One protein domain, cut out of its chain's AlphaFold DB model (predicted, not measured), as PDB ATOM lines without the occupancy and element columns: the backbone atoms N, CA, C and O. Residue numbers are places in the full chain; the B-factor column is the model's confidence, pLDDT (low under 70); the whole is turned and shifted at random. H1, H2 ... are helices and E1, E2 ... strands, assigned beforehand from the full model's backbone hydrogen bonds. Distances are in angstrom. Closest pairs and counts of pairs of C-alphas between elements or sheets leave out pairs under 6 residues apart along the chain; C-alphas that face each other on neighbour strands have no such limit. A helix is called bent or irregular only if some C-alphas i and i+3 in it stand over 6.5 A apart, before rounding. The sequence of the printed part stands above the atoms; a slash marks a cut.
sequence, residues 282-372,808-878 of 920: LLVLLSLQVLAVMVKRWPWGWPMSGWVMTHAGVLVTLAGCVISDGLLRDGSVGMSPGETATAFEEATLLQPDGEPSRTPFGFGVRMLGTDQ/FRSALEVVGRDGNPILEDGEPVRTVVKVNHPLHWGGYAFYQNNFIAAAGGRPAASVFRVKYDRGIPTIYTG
ATOM      1  N   LEU A 282      -9.654  19.110  41.795       90.69
ATOM      2  CA  LEU A 282     -10.604  18.895  42.897       90.69
ATOM      3  C   LEU A 282     -12.001  19.455  42.573       90.69
ATOM      4  O   LEU A 282     -12.996  18.797  42.877       90.69
ATOM      5  N   LEU A 283     -12.099  20.617  41.913       88.88
ATOM      6  CA  LEU A 283     -13.380  21.177  41.452       88.88
ATOM      7  C   LEU A 283     -14.046  20.301  40.377       88.88
ATOM      8  O   LEU A 283     -15.260  20.071  40.420       88.88
ATOM      9  N   VAL A 284     -13.263  19.756  39.442       90.19
ATOM     10  CA  VAL A 284     -13.744  18.791  38.440       90.19
ATOM     11  C   VAL A 284     -14.192  17.491  39.112       90.19
ATOM     12  O   VAL A 284     -15.282  17.000  38.818       90.19
ATOM     13  N   LEU A 285     -13.422  16.957  40.065       93.62
ATOM     14  CA  LEU A 285     -13.789  15.748  40.810       93.62
ATOM     15  C   LEU A 285     -15.087  15.935  41.615       93.62
ATOM     16  O   LEU A 285     -15.953  15.058  41.594       93.62
ATOM     17  N   LEU A 286     -15.261  17.091  42.266       93.81
ATOM     18  CA  LEU A 286     -16.503  17.468  42.945       93.81
ATOM     19  C   LEU A 286     -17.682  17.531  41.962       93.81
ATOM     20  O   LEU A 286     -18.748  16.981  42.241       93.81
ATOM     21  N   SER A 287     -17.482  18.138  40.790       95.12
ATOM     22  CA  SER A 287     -18.496  18.209  39.728       95.12
ATOM     23  C   SER A 287     -18.922  16.811  39.265       95.12
ATOM     24  O   SER A 287     -20.113  16.508  39.196       95.12
ATOM     25  N   LEU A 288     -17.957  15.918  39.019       95.31
ATOM     26  CA  LEU A 288     -18.216  14.526  38.645       95.31
ATOM     27  C   LEU A 288     -18.936  13.751  39.757       95.31
ATOM     28  O   LEU A 288     -19.832  12.962  39.461       95.31
ATOM     29  N   GLN A 289     -18.608  13.993  41.029       97.19
ATOM     30  CA  GLN A 289     -19.291  13.368  42.164       97.19
ATOM     31  C   GLN A 289     -20.760  13.812  42.261       97.19
ATOM     32  O   GLN A 289     -21.647  12.968  42.412       97.19
ATOM     33  N   VAL A 290     -21.030  15.116  42.137       96.12
ATOM     34  CA  VAL A 290     -22.392  15.677  42.120       96.12
ATOM     35  C   VAL A 290     -23.194  15.094  40.953       96.12
ATOM     36  O   VAL A 290     -24.303  14.594  41.158       96.12
ATOM     37  N   LEU A 291     -22.611  15.062  39.749       96.81
ATOM     38  CA  LEU A 291     -23.237  14.484  38.561       96.81
ATOM     39  C   LEU A 291     -23.520  12.982  38.723       96.81
ATOM     40  O   LEU A 291     -24.630  12.534  38.440       96.81
ATOM     41  N   ALA A 292     -22.569  12.197  39.238       96.31
ATOM     42  CA  ALA A 292     -22.752  10.766  39.476       96.31
ATOM     43  C   ALA A 292     -23.882  10.483  40.481       96.31
ATOM     44  O   ALA A 292     -24.653   9.538  40.305       96.31
ATOM     45  N   VAL A 293     -24.034  11.324  41.510       96.19
ATOM     46  CA  VAL A 293     -25.152  11.243  42.461       96.19
ATOM     47  C   VAL A 293     -26.492  11.585  41.791       96.19
ATOM     48  O   VAL A 293     -27.484  10.908  42.072       96.19
ATOM     49  N   MET A 294     -26.534  12.566  40.880       96.69
ATOM     50  CA  MET A 294     -27.724  12.874  40.068       96.69
ATOM     51  C   MET A 294     -28.111  11.710  39.148       96.69
ATOM     52  O   MET A 294     -29.264  11.271  39.178       96.69
ATOM     53  N   VAL A 295     -27.154  11.166  38.391       96.69
ATOM     54  CA  VAL A 295     -27.357  10.033  37.469       96.69
ATOM     55  C   VAL A 295     -27.800   8.775  38.221       96.69
ATOM     56  O   VAL A 295     -28.752   8.122  37.806       96.69
ATOM     57  N   LYS A 296     -27.209   8.473  39.386       95.19
ATOM     58  CA  LYS A 296     -27.603   7.327  40.230       95.19
ATOM     59  C   LYS A 296     -29.062   7.383  40.719       95.19
ATOM     60  O   LYS A 296     -29.593   6.362  41.149       95.19
ATOM     61  N   ARG A 297     -29.710   8.555  40.689       93.56
ATOM     62  CA  ARG A 297     -31.123   8.748  41.079       93.56
ATOM     63  C   ARG A 297     -32.073   8.966  39.895       93.56
ATOM     64  O   ARG A 297     -33.222   9.346  40.108       93.56
ATOM     65  N   TRP A 298     -31.607   8.758  38.669       93.69
ATOM     66  CA  TRP A 298     -32.428   8.781  37.458       93.69
ATOM     67  C   TRP A 298     -33.249   7.469  37.360       93.69
ATOM     68  O   TRP A 298     -32.701   6.419  37.702       93.69
ATOM     69  N   PRO A 299     -34.535   7.467  36.938       92.94
ATOM     70  CA  PRO A 299     -35.346   8.581  36.434       92.94
ATOM     71  C   PRO A 299     -35.827   9.569  37.509       92.94
ATOM     72  O   PRO A 299     -36.298   9.190  38.581       92.94
ATOM     73  N   TRP A 300     -35.766  10.869  37.198       92.31
ATOM     74  CA  TRP A 300     -36.197  11.924  38.117       92.31
ATOM     75  C   TRP A 300     -37.696  12.211  37.983       92.31
ATOM     76  O   TRP A 300     -38.149  12.762  36.983       92.31
ATOM     77  N   GLY A 301     -38.476  11.885  39.014       87.50
ATOM     78  CA  GLY A 301     -39.869  12.322  39.113       87.50
ATOM     79  C   GLY A 301     -40.002  13.764  39.620       87.50
ATOM     80  O   GLY A 301     -39.166  14.242  40.390       87.50
ATOM     81  N   TRP A 302     -41.120  14.421  39.291       86.19
ATOM     82  CA  TRP A 302     -41.487  15.758  39.791       86.19
ATOM     83  C   TRP A 302     -41.233  16.011  41.297       86.19
ATOM     84  O   TRP A 302     -40.763  17.101  41.612       86.19
ATOM     85  N   PRO A 303     -41.449  15.064  42.242       85.06
ATOM     86  CA  PRO A 303     -41.174  15.272  43.677       85.06
ATOM     87  C   PRO A 303     -39.691  15.366  44.078       85.06
ATOM     88  O   PRO A 303     -39.392  15.438  45.273       85.06
ATOM     89  N   MET A 304     -38.775  15.268  43.108       89.62
ATOM     90  CA  MET A 304     -37.331  15.476  43.267       89.62
ATOM     91  C   MET A 304     -36.832  16.708  42.494       89.62
ATOM     92  O   MET A 304     -35.630  16.952  42.464       89.62
ATOM     93  N   SER A 305     -37.724  17.489  41.877       91.19
ATOM     94  CA  SER A 305     -37.368  18.652  41.050       91.19
ATOM     95  C   SER A 305     -36.550  19.702  41.808       91.19
ATOM     96  O   SER A 305     -35.523  20.131  41.288       91.19
ATOM     97  N   GLY A 306     -36.904  20.033  43.057       92.50
ATOM     98  CA  GLY A 306     -36.090  20.919  43.898       92.50
ATOM     99  C   GLY A 306     -34.681  20.370  44.143       92.50
ATOM    100  O   GLY A 306     -33.696  21.080  43.963       92.50
ATOM    101  N   TRP A 307     -34.566  19.072  44.449       95.06
ATOM    102  CA  TRP A 307     -33.274  18.398  44.633       95.06
ATOM    103  C   TRP A 307     -32.417  18.413  43.356       95.06
ATOM    104  O   TRP A 307     -31.250  18.796  43.418       95.06
ATOM    105  N   VAL A 308     -32.995  18.049  42.203       96.06
ATOM    106  CA  VAL A 308     -32.318  18.079  40.893       96.06
ATOM    107  C   VAL A 308     -31.860  19.498  40.562       96.06
ATOM    108  O   VAL A 308     -30.704  19.690  40.197       96.06
ATOM    109  N   MET A 309     -32.731  20.494  40.742       96.25
ATOM    110  CA  MET A 309     -32.445  21.896  40.440       96.25
ATOM    111  C   MET A 309     -31.330  22.464  41.331       96.25
ATOM    112  O   MET A 309     -30.411  23.088  40.814       96.25
ATOM    113  N   THR A 310     -31.316  22.164  42.634       96.75
ATOM    114  CA  THR A 310     -30.200  22.527  43.529       96.75
ATOM    115  C   THR A 310     -28.862  21.956  43.038       96.75
ATOM    116  O   THR A 310     -27.879  22.690  42.968       96.75
ATOM    117  N   HIS A 311     -28.805  20.675  42.652       96.88
ATOM    118  CA  HIS A 311     -27.549  20.050  42.203       96.88
ATOM    119  C   HIS A 311     -27.130  20.544  40.808       96.88
ATOM    120  O   HIS A 311     -25.947  20.783  40.578       96.88
ATOM    121  N   ALA A 312     -28.088  20.797  39.910       97.25
ATOM    122  CA  ALA A 312     -27.835  21.450  38.628       97.25
ATOM    123  C   ALA A 312     -27.267  22.870  38.808       97.25
ATOM    124  O   ALA A 312     -26.313  23.230  38.127       97.25
ATOM    125  N   GLY A 313     -27.784  23.650  39.765       97.69
ATOM    126  CA  GLY A 313     -27.247  24.971  40.104       97.69
ATOM    127  C   GLY A 313     -25.788  24.914  40.567       97.69
ATOM    128  O   GLY A 313     -24.968  25.708  40.107       97.69
ATOM    129  N   VAL A 314     -25.430  23.924  41.396       97.31
ATOM    130  CA  VAL A 314     -24.028  23.669  41.787       97.31
ATOM    131  C   VAL A 314     -23.161  23.322  40.572       97.31
ATOM    132  O   VAL A 314     -22.095  23.910  40.413       97.31
ATOM    133  N   LEU A 315     -23.612  22.426  39.687       97.62
ATOM    134  CA  LEU A 315     -22.861  22.051  38.479       97.62
ATOM    135  C   LEU A 315     -22.642  23.238  37.530       97.62
ATOM    136  O   LEU A 315     -21.532  23.426  37.042       97.62
ATOM    137  N   VAL A 316     -23.669  24.064  37.305       97.44
ATOM    138  CA  VAL A 316     -23.563  25.286  36.489       97.44
ATOM    139  C   VAL A 316     -22.609  26.293  37.138       97.44
ATOM    140  O   VAL A 316     -21.785  26.880  36.443       97.44
ATOM    141  N   THR A 317     -22.645  26.439  38.467       96.75
ATOM    142  CA  THR A 317     -21.702  27.298  39.206       96.75
ATOM    143  C   THR A 317     -20.258  26.821  39.023       96.75
ATOM    144  O   THR A 317     -19.394  27.616  38.664       96.75
ATOM    145  N   LEU A 318     -19.994  25.521  39.209       94.19
ATOM    146  CA  LEU A 318     -18.658  24.933  39.054       94.19
ATOM    147  C   LEU A 318     -18.141  25.042  37.611       94.19
ATOM    148  O   LEU A 318     -16.981  25.398  37.409       94.19
ATOM    149  N   ALA A 319     -19.000  24.822  36.611       92.81
ATOM    150  CA  ALA A 319     -18.663  25.066  35.210       92.81
ATOM    151  C   ALA A 319     -18.322  26.546  34.955       92.81
ATOM    152  O   ALA A 319     -17.336  26.840  34.284       92.81
ATOM    153  N   GLY A 320     -19.081  27.476  35.543       92.50
ATOM    154  CA  GLY A 320     -18.795  28.908  35.493       92.50
ATOM    155  C   GLY A 320     -17.438  29.279  36.098       92.50
ATOM    156  O   GLY A 320     -16.723  30.084  35.507       92.50
ATOM    157  N   CYS A 321     -17.032  28.651  37.207       89.75
ATOM    158  CA  CYS A 321     -15.699  28.840  37.790       89.75
ATOM    159  C   CYS A 321     -14.574  28.347  36.864       89.75
ATOM    160  O   CYS A 321     -13.573  29.038  36.714       89.75
ATOM    161  N   VAL A 322     -14.743  27.193  36.205       87.50
ATOM    162  CA  VAL A 322     -13.755  26.668  35.238       87.50
ATOM    163  C   VAL A 322     -13.665  27.559  33.990       87.50
ATOM    164  O   VAL A 322     -12.572  27.800  33.481       87.50
ATOM    165  N   ILE A 323     -14.798  28.089  33.513       89.00
ATOM    166  CA  ILE A 323     -14.843  29.060  32.406       89.00
ATOM    167  C   ILE A 323     -14.175  30.381  32.808       89.00
ATOM    168  O   ILE A 323     -13.446  30.949  31.997       89.00
ATOM    169  N   SER A 324     -14.412  30.856  34.037       86.94
ATOM    170  CA  SER A 324     -13.743  32.035  34.599       86.94
ATOM    171  C   SER A 324     -12.234  31.808  34.614       86.94
ATOM    172  O   SER A 324     -11.537  32.497  33.887       86.94
ATOM    173  N   ASP A 325     -11.713  30.789  35.301       83.38
ATOM    174  CA  ASP A 325     -10.259  30.599  35.421       83.38
ATOM    175  C   ASP A 325      -9.534  30.465  34.065       83.38
ATOM    176  O   ASP A 325      -8.478  31.069  33.862       83.38
ATOM    177  N   GLY A 326     -10.134  29.742  33.111       83.31
ATOM    178  CA  GLY A 326      -9.562  29.527  31.778       83.31
ATOM    179  C   GLY A 326      -9.687  30.700  30.793       83.31
ATOM    180  O   GLY A 326      -8.968  30.715  29.795       83.31
ATOM    181  N   LEU A 327     -10.586  31.666  31.029       85.31
ATOM    182  CA  LEU A 327     -10.809  32.825  30.141       85.31
ATOM    183  C   LEU A 327     -10.610  34.186  30.828       85.31
ATOM    184  O   LEU A 327     -10.686  35.214  30.149       85.31
ATOM    185  N   LEU A 328     -10.360  34.204  32.139       84.69
ATOM    186  CA  LEU A 328     -10.108  35.403  32.927       84.69
ATOM    187  C   LEU A 328      -8.810  36.055  32.470       84.69
ATOM    188  O   LEU A 328      -7.727  35.478  32.603       84.69
ATOM    189  N   ARG A 329      -8.931  37.301  32.017       87.56
ATOM    190  CA  ARG A 329      -7.800  38.219  31.887       87.56
ATOM    191  C   ARG A 329      -7.978  39.329  32.903       87.56
ATOM    192  O   ARG A 329      -9.013  40.001  32.905       87.56
ATOM    193  N   ASP A 330      -7.003  39.501  33.784       88.44
ATOM    194  CA  ASP A 330      -7.031  40.538  34.806       88.44
ATOM    195  C   ASP A 330      -5.686  41.248  34.942       88.44
ATOM    196  O   ASP A 330      -4.619  40.698  34.671       88.44
ATOM    197  N   GLY A 331      -5.757  42.522  35.306       90.00
ATOM    198  CA  GLY A 331      -4.597  43.395  35.278       90.00
ATOM    199  C   GLY A 331      -4.959  44.836  35.588       90.00
ATOM    200  O   GLY A 331      -6.023  45.109  36.150       90.00
ATOM    201  N   SER A 332      -4.086  45.766  35.223       92.00
ATOM    202  CA  SER A 332      -4.268  47.185  35.516       92.00
ATOM    203  C   SER A 332      -3.859  48.103  34.374       92.00
ATOM    204  O   SER A 332      -3.070  47.742  33.506       92.00
ATOM    205  N   VAL A 333      -4.406  49.314  34.402       94.31
ATOM    206  CA  VAL A 333      -4.011  50.416  33.528       94.31
ATOM    207  C   VAL A 333      -4.005  51.716  34.332       94.31
ATOM    208  O   VAL A 333      -4.970  52.018  35.035       94.31
ATOM    209  N   GLY A 334      -2.892  52.447  34.285       91.88
ATOM    210  CA  GLY A 334      -2.777  53.807  34.816       91.88
ATOM    211  C   GLY A 334      -3.046  54.819  33.707       91.88
ATOM    212  O   GLY A 334      -2.616  54.589  32.582       91.88
ATOM    213  N   MET A 335      -3.774  55.896  34.003       93.81
ATOM    214  CA  MET A 335      -4.126  56.935  33.026       93.81
ATOM    215  C   MET A 335      -4.160  58.325  33.667       93.81
ATOM    216  O   MET A 335      -4.663  58.471  34.782       93.81
ATOM    217  N   SER A 336      -3.701  59.350  32.946       91.50
ATOM    218  CA  SER A 336      -3.883  60.780  33.268       91.50
ATOM    219  C   SER A 336      -5.014  61.421  32.434       91.50
ATOM    220  O   SER A 336      -5.406  60.857  31.412       91.50
ATOM    221  N   PRO A 337      -5.603  62.566  32.838       90.56
ATOM    222  CA  PRO A 337      -6.640  63.240  32.054       90.56
ATOM    223  C   PRO A 337      -6.186  63.532  30.617       90.56
ATOM    224  O   PRO A 337      -5.079  64.016  30.395       90.56
ATOM    225  N   GLY A 338      -7.043  63.216  29.647       90.38
ATOM    226  CA  GLY A 338      -6.764  63.275  28.209       90.38
ATOM    227  C   GLY A 338      -6.102  62.012  27.637       90.38
ATOM    228  O   GLY A 338      -6.195  61.770  26.432       90.38
ATOM    229  N   GLU A 339      -5.483  61.171  28.468       92.50
ATOM    230  CA  GLU A 339      -4.820  59.943  28.027       92.50
ATOM    231  C   GLU A 339      -5.833  58.897  27.539       92.50
ATOM    232  O   GLU A 339      -6.939  58.770  28.073       92.50
ATOM    233  N   THR A 340      -5.446  58.132  26.515       95.38
ATOM    234  CA  THR A 340      -6.256  57.049  25.944       95.38
ATOM    235  C   THR A 340      -5.490  55.734  25.990       95.38
ATOM    236  O   THR A 340      -4.452  55.590  25.346       95.38
ATOM    237  N   ALA A 341      -6.030  54.752  26.706       94.44
ATOM    238  CA  ALA A 341      -5.491  53.406  26.785       94.44
ATOM    239  C   ALA A 341      -6.199  52.470  25.797       94.44
ATOM    240  O   ALA A 341      -7.427  52.406  25.753       94.44
ATOM    241  N   THR A 342      -5.430  51.695  25.034       94.50
ATOM    242  CA  THR A 342      -5.933  50.676  24.084       94.50
ATOM    243  C   THR A 342      -5.621  49.239  24.520       94.50
ATOM    244  O   THR A 342      -6.067  48.274  23.890       94.50
ATOM    245  N   ALA A 343      -4.875  49.090  25.615       93.31
ATOM    246  CA  ALA A 343      -4.475  47.838  26.241       93.31
ATOM    247  C   ALA A 343      -4.323  48.024  27.760       93.31
ATOM    248  O   ALA A 343      -4.266  49.153  28.250       93.31
ATOM    249  N   PHE A 344      -4.217  46.915  28.488       93.19
ATOM    250  CA  PHE A 344      -3.874  46.884  29.912       93.19
ATOM    251  C   PHE A 344      -2.751  45.880  30.177       93.19
ATOM    252  O   PHE A 344      -2.529  44.966  29.382       93.19
ATOM    253  N   GLU A 345      -2.061  46.053  31.301       88.88
ATOM    254  CA  GLU A 345      -0.964  45.192  31.745       88.88
ATOM    255  C   GLU A 345      -1.516  44.067  32.624       88.88
ATOM    256  O   GLU A 345      -2.159  44.324  33.644       88.88
ATOM    257  N   GLU A 346      -1.312  42.819  32.207       83.06
ATOM    258  CA  GLU A 346      -1.828  41.628  32.880       83.06
ATOM    259  C   GLU A 346      -1.017  41.312  34.141       83.06
ATOM    260  O   GLU A 346       0.205  41.193  34.110       83.06
ATOM    261  N   ALA A 347      -1.706  41.111  35.266       67.94
ATOM    262  CA  ALA A 347      -1.059  40.954  36.573       67.94
ATOM    263  C   ALA A 347      -0.407  39.575  36.793       67.94
ATOM    264  O   ALA A 347       0.253  39.365  37.809       67.94
ATOM    265  N   THR A 348      -0.643  38.610  35.897       60.78
ATOM    266  CA  THR A 348      -0.257  37.196  36.073       60.78
ATOM    267  C   THR A 348       0.573  36.610  34.930       60.78
ATOM    268  O   THR A 348       0.954  35.444  35.004       60.78
ATOM    269  N   LEU A 349       0.882  37.393  33.894       57.16
ATOM    270  CA  LEU A 349       1.684  36.957  32.752       57.16
ATOM    271  C   LEU A 349       2.823  37.951  32.522       57.16
ATOM    272  O   LEU A 349       2.625  39.001  31.921       57.16
ATOM    273  N   LEU A 350       4.016  37.608  33.004       56.97
ATOM    274  CA  LEU A 350       5.251  38.282  32.609       56.97
ATOM    275  C   LEU A 350       5.735  37.698  31.278       56.97
ATOM    276  O   LEU A 350       5.673  36.487  31.051       56.97
ATOM    277  N   GLN A 351       6.212  38.567  30.397       64.12
ATOM    278  CA  GLN A 351       6.906  38.199  29.171       64.12
ATOM    279  C   GLN A 351       8.311  37.645  29.498       64.12
ATOM    280  O   GLN A 351       8.807  37.829  30.613       64.12
ATOM    281  N   PRO A 352       8.986  36.947  28.560       57.75
ATOM    282  CA  PRO A 352      10.302  36.341  28.810       57.75
ATOM    283  C   PRO A 352      11.433  37.329  29.147       57.75
ATOM    284  O   PRO A 352      12.494  36.902  29.596       57.75
ATOM    285  N   ASP A 353      11.225  38.623  28.903       64.69
ATOM    286  CA  ASP A 353      12.111  39.737  29.263       64.69
ATOM    287  C   ASP A 353      11.846  40.306  30.673       64.69
ATOM    288  O   ASP A 353      12.658  41.080  31.179       64.69
ATOM    289  N   GLY A 354      10.759  39.885  31.329       60.56
ATOM    290  CA  GLY A 354      10.333  40.345  32.651       60.56
ATOM    291  C   GLY A 354       9.295  41.472  32.640       60.56
ATOM    292  O   GLY A 354       8.822  41.839  33.714       60.56
ATOM    293  N   GLU A 355       8.899  41.993  31.475       66.88
ATOM    294  CA  GLU A 355       7.861  43.026  31.365       66.88
ATOM    295  C   GLU A 355       6.447  42.411  31.422       66.88
ATOM    296  O   GLU A 355       6.237  41.289  30.949       66.88
ATOM    297  N   PRO A 356       5.425  43.099  31.963       69.06
ATOM    298  CA  PRO A 356       4.064  42.573  31.969       69.06
ATOM    299  C   PRO A 356       3.507  42.404  30.545       69.06
ATOM    300  O   PRO A 356       3.689  43.247  29.663       69.06
ATOM    301  N   SER A 357       2.790  41.303  30.318       79.94
ATOM    302  CA  SER A 357       2.007  41.058  29.103       79.94
ATOM    303  C   SER A 357       0.960  42.157  28.928       79.94
ATOM    304  O   SER A 357       0.238  42.495  29.867       79.94
ATOM    305  N   ARG A 358       0.853  42.718  27.719       87.38
ATOM    306  CA  ARG A 358      -0.153  43.733  27.381       87.38
ATOM    307  C   ARG A 358      -1.256  43.132  26.518       87.38
ATOM    308  O   ARG A 358      -1.043  42.863  25.336       87.38
ATOM    309  N   THR A 359      -2.459  42.990  27.076       89.50
ATOM    310  CA  THR A 359      -3.639  42.555  26.309       89.50
ATOM    311  C   THR A 359      -4.375  43.772  25.731       89.50
ATOM    312  O   THR A 359      -4.801  44.645  26.494       89.50
ATOM    313  N   PRO A 360      -4.593  43.844  24.401       92.44
ATOM    314  CA  PRO A 360      -5.384  44.904  23.786       92.44
ATOM    315  C   PRO A 360      -6.881  44.728  24.072       92.44
ATOM    316  O   PRO A 360      -7.420  43.626  23.947       92.44
ATOM    317  N   PHE A 361      -7.585  45.825  24.361       91.75
ATOM    318  CA  PHE A 361      -9.043  45.806  24.542       91.75
ATOM    319  C   PHE A 361      -9.788  45.556  23.221       91.75
ATOM    320  O   PHE A 361     -10.878  44.985  23.199       91.75
ATOM    321  N   GLY A 362      -9.203  46.012  22.107       91.44
ATOM    322  CA  GLY A 362      -9.838  46.072  20.785       91.44
ATOM    323  C   GLY A 362     -10.598  47.379  20.510       91.44
ATOM    324  O   GLY A 362     -10.944  47.622  19.353       91.44
ATOM    325  N   PHE A 363     -10.775  48.206  21.539       94.12
ATOM    326  CA  PHE A 363     -11.263  49.590  21.559       94.12
ATOM    327  C   PHE A 363     -10.270  50.454  22.366       94.12
ATOM    328  O   PHE A 363      -9.276  49.927  22.872       94.12
ATOM    329  N   GLY A 364     -10.511  51.758  22.484       95.12
ATOM    330  CA  GLY A 364      -9.800  52.628  23.419       95.12
ATOM    331  C   GLY A 364     -10.698  53.071  24.575       95.12
ATOM    332  O   GLY A 364     -11.915  53.169  24.434       95.12
ATOM    333  N   VAL A 365     -10.094  53.372  25.717       96.31
ATOM    334  CA  VAL A 365     -10.735  54.080  26.829       96.31
ATOM    335  C   VAL A 365      -9.955  55.362  27.050       96.31
ATOM    336  O   VAL A 365      -8.740  55.306  27.215       96.31
ATOM    337  N   ARG A 366     -10.636  56.506  27.035       95.88
ATOM    338  CA  ARG A 366     -10.070  57.833  27.291       95.88
ATOM    339  C   ARG A 366     -10.472  58.294  28.685       95.88
ATOM    340  O   ARG A 366     -11.651  58.236  29.026       95.88
ATOM    341  N   MET A 367      -9.520  58.760  29.493       94.69
ATOM    342  CA  MET A 367      -9.852  59.354  30.788       94.69
ATOM    343  C   MET A 367     -10.137  60.840  30.602       94.69
ATOM    344  O   MET A 367      -9.257  61.611  30.234       94.69
ATOM    345  N   LEU A 368     -11.376  61.245  30.861       92.94
ATOM    346  CA  LEU A 368     -11.812  62.634  30.747       92.94
ATOM    347  C   LEU A 368     -11.346  63.476  31.942       92.94
ATOM    348  O   LEU A 368     -11.070  64.662  31.806       92.94
ATOM    349  N   GLY A 369     -11.236  62.863  33.119       89.56
ATOM    350  CA  GLY A 369     -10.761  63.519  34.332       89.56
ATOM    351  C   GLY A 369     -10.762  62.574  35.525       89.56
ATOM    352  O   GLY A 369     -11.354  61.493  35.481       89.56
ATOM    353  N   THR A 370     -10.080  62.968  36.595       88.31
ATOM    354  CA  THR A 370     -10.026  62.209  37.845       88.31
ATOM    355  C   THR A 370      -9.962  63.158  39.035       88.31
ATOM    356  O   THR A 370      -9.360  64.228  38.942       88.31
ATOM    357  N   ASP A 371     -10.615  62.775  40.127       78.75
ATOM    358  CA  ASP A 371     -10.799  63.590  41.321       78.75
ATOM    359  C   ASP A 371     -10.865  62.695  42.570       78.75
ATOM    360  O   ASP A 371     -11.255  61.520  42.517       78.75
ATOM    361  N   GLN A 372     -10.456  63.265  43.698       71.19
ATOM    362  CA  GLN A 372     -10.280  62.586  44.974       71.19
ATOM    363  C   GLN A 372     -10.854  63.468  46.082       71.19
ATOM    364  O   GLN A 372     -10.293  64.516  46.398       71.19
ATOM    365  N   PHE A 808     -12.810  58.033  45.354       80.06
ATOM    366  CA  PHE A 808     -12.089  58.185  44.100       80.06
ATOM    367  C   PHE A 808     -13.123  58.154  42.981       80.06
ATOM    368  O   PHE A 808     -13.917  57.206  42.926       80.06
ATOM    369  N   ARG A 809     -13.113  59.160  42.106       88.44
ATOM    370  CA  ARG A 809     -13.994  59.216  40.936       88.44
ATOM    371  C   ARG A 809     -13.212  59.588  39.684       88.44
ATOM    372  O   ARG A 809     -12.411  60.520  39.684       88.44
ATOM    373  N   SER A 810     -13.471  58.878  38.595       93.12
ATOM    374  CA  SER A 810     -12.803  59.110  37.315       93.12
ATOM    375  C   SER A 810     -13.803  59.050  36.178       93.12
ATOM    376  O   SER A 810     -14.504  58.054  36.013       93.12
ATOM    377  N   ALA A 811     -13.874  60.117  35.394       94.50
ATOM    378  CA  ALA A 811     -14.704  60.168  34.205       94.50
ATOM    379  C   ALA A 811     -13.982  59.435  33.065       94.50
ATOM    380  O   ALA A 811     -12.864  59.805  32.702       94.50
ATOM    381  N   LEU A 812     -14.609  58.399  32.511       95.69
ATOM    382  CA  LEU A 812     -14.109  57.618  31.381       95.69
ATOM    383  C   LEU A 812     -15.048  57.745  30.182       95.69
ATOM    384  O   LEU A 812     -16.267  57.800  30.336       95.69
ATOM    385  N   GLU A 813     -14.467  57.727  28.990       96.31
ATOM    386  CA  GLU A 813     -15.160  57.664  27.707       96.31
ATOM    387  C   GLU A 813     -14.633  56.482  26.895       96.31
ATOM    388  O   GLU A 813     -13.427  56.225  26.861       96.31
ATOM    389  N   VAL A 814     -15.526  55.764  26.222       96.56
ATOM    390  CA  VAL A 814     -15.140  54.702  25.292       96.56
ATOM    391  C   VAL A 814     -14.925  55.300  23.903       96.56
ATOM    392  O   VAL A 814     -15.800  55.975  23.361       96.56
ATOM    393  N   VAL A 815     -13.772  55.014  23.299       95.88
ATOM    394  CA  VAL A 815     -13.404  55.474  21.955       95.88
ATOM    395  C   VAL A 815     -13.124  54.299  21.011       95.88
ATOM    396  O   VAL A 815     -12.715  53.208  21.421       95.88
ATOM    397  N   GLY A 816     -13.365  54.509  19.721       93.25
ATOM    398  CA  GLY A 816     -13.024  53.580  18.654       93.25
ATOM    399  C   GLY A 816     -11.512  53.471  18.437       93.25
ATOM    400  O   GLY A 816     -10.705  54.166  19.057       93.25
ATOM    401  N   ARG A 817     -11.101  52.584  17.523       86.19
ATOM    402  CA  ARG A 817      -9.679  52.435  17.135       86.19
ATOM    403  C   ARG A 817      -9.128  53.638  16.364       86.19
ATOM    404  O   ARG A 817      -7.919  53.775  16.236       86.19
ATOM    405  N   ASP A 818     -10.022  54.460  15.839       85.94
ATOM    406  CA  ASP A 818      -9.788  55.751  15.201       85.94
ATOM    407  C   ASP A 818      -9.671  56.911  16.212       85.94
ATOM    408  O   ASP A 818      -9.360  58.029  15.815       85.94
ATOM    409  N   GLY A 819      -9.901  56.661  17.509       84.75
ATOM    410  CA  GLY A 819      -9.843  57.667  18.578       84.75
ATOM    411  C   GLY A 819     -11.109  58.520  18.731       84.75
ATOM    412  O   GLY A 819     -11.173  59.359  19.634       84.75
ATOM    413  N   ASN A 820     -12.126  58.299  17.895       92.00
ATOM    414  CA  ASN A 820     -13.420  58.973  17.999       92.00
ATOM    415  C   ASN A 820     -14.283  58.325  19.097       92.00
ATOM    416  O   ASN A 820     -14.181  57.114  19.292       92.00
ATOM    417  N   PRO A 821     -15.146  59.067  19.816       92.62
ATOM    418  CA  PRO A 821     -16.067  58.467  20.783       92.62
ATOM    419  C   PRO A 821     -16.972  57.413  20.138       92.62
ATOM    420  O   PRO A 821     -17.499  57.629  19.046       92.62
ATOM    421  N   ILE A 822     -17.182  56.283  20.819       93.81
ATOM    422  CA  ILE A 822     -18.221  55.327  20.419       93.81
ATOM    423  C   ILE A 822     -19.570  55.891  20.858       93.81
ATOM    424  O   ILE A 822     -19.719  56.313  22.006       93.81
ATOM    425  N   LEU A 823     -20.537  55.893  19.940       93.44
ATOM    426  CA  LEU A 823     -21.894  56.366  20.191       93.44
ATOM    427  C   LEU A 823     -22.835  55.186  20.469       93.44
ATOM    428  O   LEU A 823     -22.861  54.225  19.698       93.44
ATOM    429  N   GLU A 824     -23.634  55.290  21.526       89.69
ATOM    430  CA  GLU A 824     -24.757  54.401  21.844       89.69
ATOM    431  C   GLU A 824     -26.024  55.268  21.915       89.69
ATOM    432  O   GLU A 824     -26.002  56.358  22.481       89.69
ATOM    433  N   ASP A 825     -27.084  54.869  21.206       90.12
ATOM    434  CA  ASP A 825     -28.297  55.679  20.961       90.12
ATOM    435  C   ASP A 825     -28.057  57.121  20.440       90.12
ATOM    436  O   ASP A 825     -28.942  57.975  20.479       90.12
ATOM    437  N   GLY A 826     -26.874  57.372  19.866       88.38
ATOM    438  CA  GLY A 826     -26.451  58.663  19.310       88.38
ATOM    439  C   GLY A 826     -25.542  59.489  20.225       88.38
ATOM    440  O   GLY A 826     -24.926  60.437  19.743       88.38
ATOM    441  N   GLU A 827     -25.388  59.104  21.494       89.56
ATOM    442  CA  GLU A 827     -24.591  59.823  22.494       89.56
ATOM    443  C   GLU A 827     -23.263  59.106  22.807       89.56
ATOM    444  O   GLU A 827     -23.208  57.873  22.787       89.56
ATOM    445  N   PRO A 828     -22.168  59.831  23.117       92.00
ATOM    446  CA  PRO A 828     -20.898  59.225  23.513       92.00
ATOM    447  C   PRO A 828     -21.008  58.360  24.774       92.00
ATOM    448  O   PRO A 828     -21.444  58.835  25.825       92.00
ATOM    449  N   VAL A 829     -20.517  57.118  24.709       94.00
ATOM    450  CA  VAL A 829     -20.484  56.203  25.860       94.00
ATOM    451  C   VAL A 829     -19.498  56.721  26.912       94.00
ATOM    452  O   VAL A 829     -18.280  56.541  26.810       94.00
ATOM    453  N   ARG A 830     -20.044  57.376  27.939       94.75
ATOM    454  CA  ARG A 830     -19.319  58.024  29.038       94.75
ATOM    455  C   ARG A 830     -19.844  57.545  30.385       94.75
ATOM    456  O   ARG A 830     -21.042  57.340  30.553       94.75
ATOM    457  N   THR A 831     -18.965  57.399  31.372       93.94
ATOM    458  CA  THR A 831     -19.377  57.071  32.743       93.94
ATOM    459  C   THR A 831     -18.394  57.591  33.785       93.94
ATOM    460  O   THR A 831     -17.216  57.807  33.496       93.94
ATOM    461  N   VAL A 832     -18.868  57.753  35.020       94.12
ATOM    462  CA  VAL A 832     -18.026  58.059  36.179       94.12
ATOM    463  C   VAL A 832     -17.752  56.761  36.928       94.12
ATOM    464  O   VAL A 832     -18.627  56.204  37.588       94.12
ATOM    465  N   VAL A 833     -16.515  56.282  36.835       93.06
ATOM    466  CA  VAL A 833     -16.049  55.116  37.583       93.06
ATOM    467  C   VAL A 833     -15.712  55.536  39.007       93.06
ATOM    468  O   VAL A 833     -14.898  56.434  39.224       93.06
ATOM    469  N   LYS A 834     -16.318  54.858  39.981       89.25
ATOM    470  CA  LYS A 834     -16.062  55.030  41.421       89.25
ATOM    471  C   LYS A 834     -16.093  53.679  42.135       89.25
ATOM    472  O   LYS A 834     -16.346  52.641  41.521       89.25
ATOM    473  N   VAL A 835     -15.794  53.660  43.433       78.75
ATOM    474  CA  VAL A 835     -15.791  52.419  44.232       78.75
ATOM    475  C   VAL A 835     -17.147  51.710  44.100       78.75
ATOM    476  O   VAL A 835     -18.189  52.322  44.309       78.75
ATOM    477  N   ASN A 836     -17.130  50.423  43.734       82.94
ATOM    478  CA  ASN A 836     -18.299  49.579  43.418       82.94
ATOM    479  C   ASN A 836     -19.145  49.972  42.184       82.94
ATOM    480  O   ASN A 836     -20.087  49.250  41.869       82.94
ATOM    481  N   HIS A 837     -18.785  51.022  41.441       90.38
ATOM    482  CA  HIS A 837     -19.431  51.417  40.183       90.38
ATOM    483  C   HIS A 837     -18.407  51.382  39.030       90.38
ATOM    484  O   HIS A 837     -17.823  52.415  38.694       90.38
ATOM    485  N   PRO A 838     -18.115  50.193  38.468       94.19
ATOM    486  CA  PRO A 838     -17.189  50.037  37.347       94.19
ATOM    487  C   PRO A 838     -17.806  50.445  36.001       94.19
ATOM    488  O   PRO A 838     -19.007  50.286  35.784       94.19
ATOM    489  N   LEU A 839     -16.962  50.854  35.048       95.06
ATOM    490  CA  LEU A 839     -17.342  50.890  33.630       95.06
ATOM    491  C   LEU A 839     -17.394  49.454  33.100       95.06
ATOM    492  O   LEU A 839     -16.408  48.725  33.210       95.06
ATOM    493  N   HIS A 840     -18.507  49.069  32.478       93.56
ATOM    494  CA  HIS A 840     -18.640  47.814  31.745       93.56
ATOM    495  C   HIS A 840     -18.707  48.087  30.240       93.56
ATOM    496  O   HIS A 840     -19.654  48.713  29.776       93.56
ATOM    497  N   TRP A 841     -17.728  47.603  29.468       94.62
ATOM    498  CA  TRP A 841     -17.735  47.726  28.005       94.62
ATOM    499  C   TRP A 841     -16.992  46.578  27.318       94.62
ATOM    500  O   TRP A 841     -15.945  46.135  27.786       94.62
ATOM    501  N   GLY A 842     -17.518  46.070  26.198       90.06
ATOM    502  CA  GLY A 842     -16.859  45.022  25.400       90.06
ATOM    503  C   GLY A 842     -16.610  43.694  26.139       90.06
ATOM    504  O   GLY A 842     -15.762  42.908  25.721       90.06
ATOM    505  N   GLY A 843     -17.310  43.449  27.253       90.69
ATOM    506  CA  GLY A 843     -17.063  42.332  28.177       90.69
ATOM    507  C   GLY A 843     -15.968  42.587  29.224       90.69
ATOM    508  O   GLY A 843     -15.730  41.726  30.068       90.69
ATOM    509  N   TYR A 844     -15.322  43.754  29.194       94.12
ATOM    510  CA  TYR A 844     -14.392  44.222  30.219       94.12
ATOM    511  C   TYR A 844     -15.128  45.007  31.311       94.12
ATOM    512  O   TYR A 844     -16.161  45.633  31.069       94.12
ATOM    513  N   ALA A 845     -14.565  44.986  32.515       94.44
ATOM    514  CA  ALA A 845     -14.983  45.757  33.674       94.44
ATOM    515  C   ALA A 845     -13.784  46.551  34.215       94.44
ATOM    516  O   ALA A 845     -12.763  45.954  34.566       94.44
ATOM    517  N   PHE A 846     -13.905  47.877  34.285       95.19
ATOM    518  CA  PHE A 846     -12.870  48.785  34.785       95.19
ATOM    519  C   PHE A 846     -13.253  49.261  36.185       95.19
ATOM    520  O   PHE A 846     -14.176  50.057  36.351       95.19
ATOM    521  N   TYR A 847     -12.545  48.766  37.196       93.25
ATOM    522  CA  TYR A 847     -12.743  49.135  38.596       93.25
ATOM    523  C   TYR A 847     -11.726  50.198  39.005       93.25
ATOM    524  O   TYR A 847     -10.532  50.017  38.768       93.25
ATOM    525  N   GLN A 848     -12.158  51.261  39.683       91.69
ATOM    526  CA  GLN A 848     -11.235  52.182  40.351       91.69
ATOM    527  C   GLN A 848     -10.419  51.404  41.400       91.69
ATOM    528  O   GLN A 848     -11.000  50.804  42.303       91.69
ATOM    529  N   ASN A 849      -9.089  51.378  41.263       88.75
ATOM    530  CA  ASN A 849      -8.204  50.562  42.102       88.75
ATOM    531  C   ASN A 849      -7.235  51.406  42.937       88.75
ATOM    532  O   ASN A 849      -7.039  51.118  44.112       88.75
ATOM    533  N   ASN A 850      -6.639  52.446  42.350       85.81
ATOM    534  CA  ASN A 850      -5.773  53.386  43.065       85.81
ATOM    535  C   ASN A 850      -5.782  54.768  42.385       85.81
ATOM    536  O   ASN A 850      -6.329  54.921  41.294       85.81
ATOM    537  N   PHE A 851      -5.161  55.759  43.015       82.31
ATOM    538  CA  PHE A 851      -4.998  57.119  42.507       82.31
ATOM    539  C   PHE A 851      -3.591  57.631  42.823       82.31
ATOM    540  O   PHE A 851      -3.012  57.306  43.860       82.31
ATOM    541  N   ILE A 852      -3.049  58.440  41.923       80.50
ATOM    542  CA  ILE A 852      -1.746  59.082  42.026       80.50
ATOM    543  C   ILE A 852      -2.009  60.585  42.006       80.50
ATOM    544  O   ILE A 852      -2.421  61.140  40.989       80.50
ATOM    545  N   ALA A 853      -1.805  61.238  43.148       70.25
ATOM    546  CA  ALA A 853      -2.038  62.670  43.283       70.25
ATOM    547  C   ALA A 853      -1.067  63.493  42.425       70.25
ATOM    548  O   ALA A 853       0.098  63.126  42.261       70.25
ATOM    549  N   ALA A 854      -1.548  64.634  41.925       70.81
ATOM    550  CA  ALA A 854      -0.721  65.593  41.205       70.81
ATOM    551  C   ALA A 854       0.401  66.117  42.119       70.81
ATOM    552  O   ALA A 854       0.133  66.726  43.157       70.81
ATOM    553  N   ALA A 855       1.653  65.875  41.735       61.97
ATOM    554  CA  ALA A 855       2.837  66.238  42.508       61.97
ATOM    555  C   ALA A 855       4.012  66.549  41.572       61.97
ATOM    556  O   ALA A 855       4.190  65.883  40.551       61.97
ATOM    557  N   GLY A 856       4.820  67.562  41.909       61.84
ATOM    558  CA  GLY A 856       6.024  67.917  41.140       61.84
ATOM    559  C   GLY A 856       5.760  68.209  39.658       61.84
ATOM    560  O   GLY A 856       6.520  67.771  38.801       61.84
ATOM    561  N   GLY A 857       4.637  68.864  39.338       63.75
ATOM    562  CA  GLY A 857       4.235  69.171  37.958       63.75
ATOM    563  C   GLY A 857       3.634  68.002  37.166       63.75
ATOM    564  O   GLY A 857       3.176  68.214  36.046       63.75
ATOM    565  N   ARG A 858       3.574  66.783  37.721       68.19
ATOM    566  CA  ARG A 858       2.842  65.669  37.096       68.19
ATOM    567  C   ARG A 858       1.332  65.848  37.306       68.19
ATOM    568  O   ARG A 858       0.934  66.183  38.427       68.19
ATOM    569  N   PRO A 859       0.489  65.613  36.282       76.06
ATOM    570  CA  PRO A 859      -0.958  65.598  36.459       76.06
ATOM    571  C   PRO A 859      -1.373  64.464  37.405       76.06
ATOM    572  O   PRO A 859      -0.637  63.496  37.603       76.06
ATOM    573  N   ALA A 860      -2.568  64.582  37.986       81.88
ATOM    574  CA  ALA A 860      -3.172  63.472  38.709       81.88
ATOM    575  C   ALA A 860      -3.442  62.307  37.744       81.88
ATOM    576  O   ALA A 860      -3.790  62.536  36.587       81.88
ATOM    577  N   ALA A 861      -3.327  61.075  38.225       87.31
ATOM    578  CA  ALA A 861      -3.601  59.877  37.439       87.31
ATOM    579  C   ALA A 861      -4.430  58.875  38.244       87.31
ATOM    580  O   ALA A 861      -4.283  58.762  39.461       87.31
ATOM    581  N   SER A 862      -5.274  58.106  37.565       91.38
ATOM    582  CA  SER A 862      -6.023  57.005  38.170       91.38
ATOM    583  C   SER A 862      -5.536  55.664  37.657       91.38
ATOM    584  O   SER A 862      -5.200  55.513  36.485       91.38
ATOM    585  N   VAL A 863      -5.508  54.678  38.553       91.25
ATOM    586  CA  VAL A 863      -5.185  53.290  38.228       91.25
ATOM    587  C   VAL A 863      -6.465  52.476  38.298       91.25
ATOM    588  O   VAL A 863      -7.073  52.333  39.364       91.25
ATOM    589  N   PHE A 864      -6.845  51.904  37.165       93.94
ATOM    590  CA  PHE A 864      -7.991  51.021  37.036       93.94
ATOM    591  C   PHE A 864      -7.527  49.572  37.065       93.94
ATOM    592  O   PHE A 864      -6.564  49.212  36.388       93.94
ATOM    593  N   ARG A 865      -8.228  48.716  37.812       93.31
ATOM    594  CA  ARG A 865      -8.116  47.267  37.649       93.31
ATOM    595  C   ARG A 865      -9.083  46.844  36.555       93.31
ATOM    596  O   ARG A 865     -10.292  47.019  36.701       93.31
ATOM    597  N   VAL A 866      -8.551  46.272  35.485       94.50
ATOM    598  CA  VAL A 866      -9.342  45.732  34.381       94.50
ATOM    599  C   VAL A 866      -9.584  44.249  34.633       94.50
ATOM    600  O   VAL A 866      -8.669  43.518  35.017       94.50
ATOM    601  N   LYS A 867     -10.820  43.797  34.419       92.69
ATOM    602  CA  LYS A 867     -11.181  42.377  34.402       92.69
ATOM    603  C   LYS A 867     -11.997  42.037  33.167       92.69
ATOM    604  O   LYS A 867     -12.955  42.735  32.855       92.69
ATOM    605  N   TYR A 868     -11.661  40.930  32.526       92.12
ATOM    606  CA  TYR A 868     -12.445  40.292  31.477       92.12
ATOM    607  C   TYR A 868     -12.794  38.880  31.933       92.12
ATOM    608  O   TYR A 868     -11.915  38.023  31.959       92.12
ATOM    609  N   ASP A 869     -14.044  38.635  32.325       90.12
ATOM    610  CA  ASP A 869     -14.469  37.343  32.871       90.12
ATOM    611  C   ASP A 869     -15.785  36.882  32.231       90.12
ATOM    612  O   ASP A 869     -16.859  37.440  32.466       90.12
ATOM    613  N   ARG A 870     -15.690  35.830  31.409       91.12
ATOM    614  CA  ARG A 870     -16.838  35.195  30.740       91.12
ATOM    615  C   ARG A 870     -17.546  34.138  31.594       91.12
ATOM    616  O   ARG A 870     -18.621  33.690  31.205       91.12
ATOM    617  N   GLY A 871     -16.972  33.727  32.722       90.88
ATOM    618  CA  GLY A 871     -17.578  32.773  33.651       90.88
ATOM    619  C   GLY A 871     -18.630  33.410  34.559       90.88
ATOM    620  O   GLY A 871     -19.591  32.737  34.933       90.88
ATOM    621  N   ILE A 872     -18.512  34.712  34.856       90.75
ATOM    622  CA  ILE A 872     -19.436  35.453  35.739       90.75
ATOM    623  C   ILE A 872     -20.934  35.229  35.405       90.75
ATOM    624  O   ILE A 872     -21.679  34.854  36.316       90.75
ATOM    625  N   PRO A 873     -21.419  35.376  34.150       92.69
ATOM    626  CA  PRO A 873     -22.829  35.133  33.820       92.69
ATOM    627  C   PRO A 873     -23.283  33.694  34.104       92.69
ATOM    628  O   PRO A 873     -24.399  33.466  34.577       92.69
ATOM    629  N   THR A 874     -22.411  32.714  33.861       95.19
ATOM    630  CA  THR A 874     -22.660  31.299  34.163       95.19
ATOM    631  C   THR A 874     -22.717  31.056  35.674       95.19
ATOM    632  O   THR A 874     -23.637  30.386  36.137       95.19
ATOM    633  N   ILE A 875     -21.812  31.655  36.456       95.06
ATOM    634  CA  ILE A 875     -21.813  31.584  37.929       95.06
ATOM    635  C   ILE A 875     -23.131  32.138  38.492       95.06
ATOM    636  O   ILE A 875     -23.811  31.450  39.256       95.06
ATOM    637  N   TYR A 876     -23.555  33.333  38.062       94.94
ATOM    638  CA  TYR A 876     -24.825  33.919  38.507       94.94
ATOM    639  C   TYR A 876     -26.045  33.105  38.055       94.94
ATOM    640  O   TYR A 876     -26.986  32.941  38.831       94.94
ATOM    641  N   THR A 877     -26.017  32.518  36.855       97.00
ATOM    642  CA  THR A 877     -27.061  31.581  36.404       97.00
ATOM    643  C   THR A 877     -27.131  30.361  37.331       97.00
ATOM    644  O   THR A 877     -28.219  29.965  37.752       97.00
ATOM    645  N   GLY A 878     -25.979  29.815  37.732       97.12
ATOM    646  CA  GLY A 878     -25.873  28.753  38.731       97.12
ATOM    647  C   GLY A 878     -26.488  29.144  40.077       97.12
ATOM    648  O   GLY A 878     -27.281  28.375  40.621       97.12
TER     649      GLY A 878
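Overview. This is residues 282 to 372 and 808 to 878 of the 920 residues of an uncharacterized protein of Planctomycetaceae bacterium (UniProt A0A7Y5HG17). The model is a head on a helical stalk: the head is one sheet of eight strands, curled like part of a barrel and folded back on itself, and the stalk is the long helix H2, with H1 and the short H3 side by side with it and running opposite ways to it. Stalk and head follow each other along the longest axis, with the links into E1 and out of E8 joining them. The printed part has 162 residues, with three named helices and eight named strands in the order H1 H2 E1 E2 E3 E4 E5 E6 E7 E8 H3, and its class is mixed, helices and strands. The sheet's order is E5 E4 E3 E2 E1 E8 E7 E6, all antiparallel. The whole is loose, with a radius of gyration of the C-alphas of 21.2 A, and elongated, spanning 71 by 44 by 30 A.

Along the chain. Find C-alpha 282 at (-10.604, 18.895, 42.897); from there H1 runs 19.7 A to residue 295. H2, residues 302 to 327, begins with C-alpha 302 at (-41.487, 15.758, 39.791) and covers 36.4 A; it is irregular, with C-alphas 303 and 306 7.6 A apart, and has a kink of 30 degrees near residue 309. Next come E1, residues 329 to 335, and E2, residues 340 to 350, 23.0 A long, which bends by 83 degrees at residue 347. E3, residues 356 to 372, is 27.8 A long and bends by 106 degrees at residue 362. Beyond the cut look for E4, residues 808 to 815, 22.3 A long, then E5, residues 830 to 834, and E6, residues 839 to 841. E7, residues 844 to 852, is 22.8 A long and bends by 53 degrees at residue 849; E8, residues 861 to 868, is 22.3 A long. H3, residues 872 to 878, ends with C-alpha 878 at (-25.873, 28.753, 38.731).

Arrangement. Start in the sheet, which is strongly twisted and is a folded sheet, one sheet bent back on itself: E5 and E4 face E2, E1, E8, E7 and E6, with E3 as the hinge. Two meanders, each strand the antiparallel neighbour of the one before, are E1 E2 E3 and E6 E7 E8. Look at N 345 and O 332, 3.0 A, for E2 and E1; at N 359 and O 344, 3.0 A, for E3 and E2; and at N 811 and O 369, 2.9 A, for E4 and E3. E4 and E5 form a hairpin, with N 831 and O 812 at 2.9 A. E1 and E8 have N 333 and O 864 at 2.9 A, E8 and E7 have N 865 and O 847 at 2.8 A, and E7 and E6 have N 846 and O 839 at 2.9 A, each within hydrogen-bond range. Across the fold, the closest C-alphas of E5 and E7 are those of Lys 834 and Gln 848, 5.7 A apart. Now move to the helices, which are not on the sheet. H1 and H2, a helical hairpin, touch at a shallow tilt of 24 degrees, opposite ways; H2 does so with residues 308 to 318 alone, and the closest C-alphas are those of Ser 287 and Leu 315, 5.9 A. H3 touches H2, with residues 312 to 324 of H2 alone, at a shallow tilt of 15 degrees, opposite ways; the closest C-alphas are those of Gly 313 and Gly 878, 4.3 A. H1 and H3 are apart. Every O i to N i+4 pair is within hydrogen-bond range in H1 and H3, and 20 of 22 are in H2.

Size, cuts and confidence. The C-alphas farthest apart are those of Pro 299 and Gly 856, 72.5 A. Residues 373 to 807 are not printed; C-alphas 372 and 808 are 4.8 A apart across the cut. Of the links printed whole, E4 to E5 is long. Residues 301 to 306, of which 302 to 306 belong to H2, stand free. The mean pLDDT of the printed part is 88.7; look for values under 70 at residues 347 to 356 and 855 to 858.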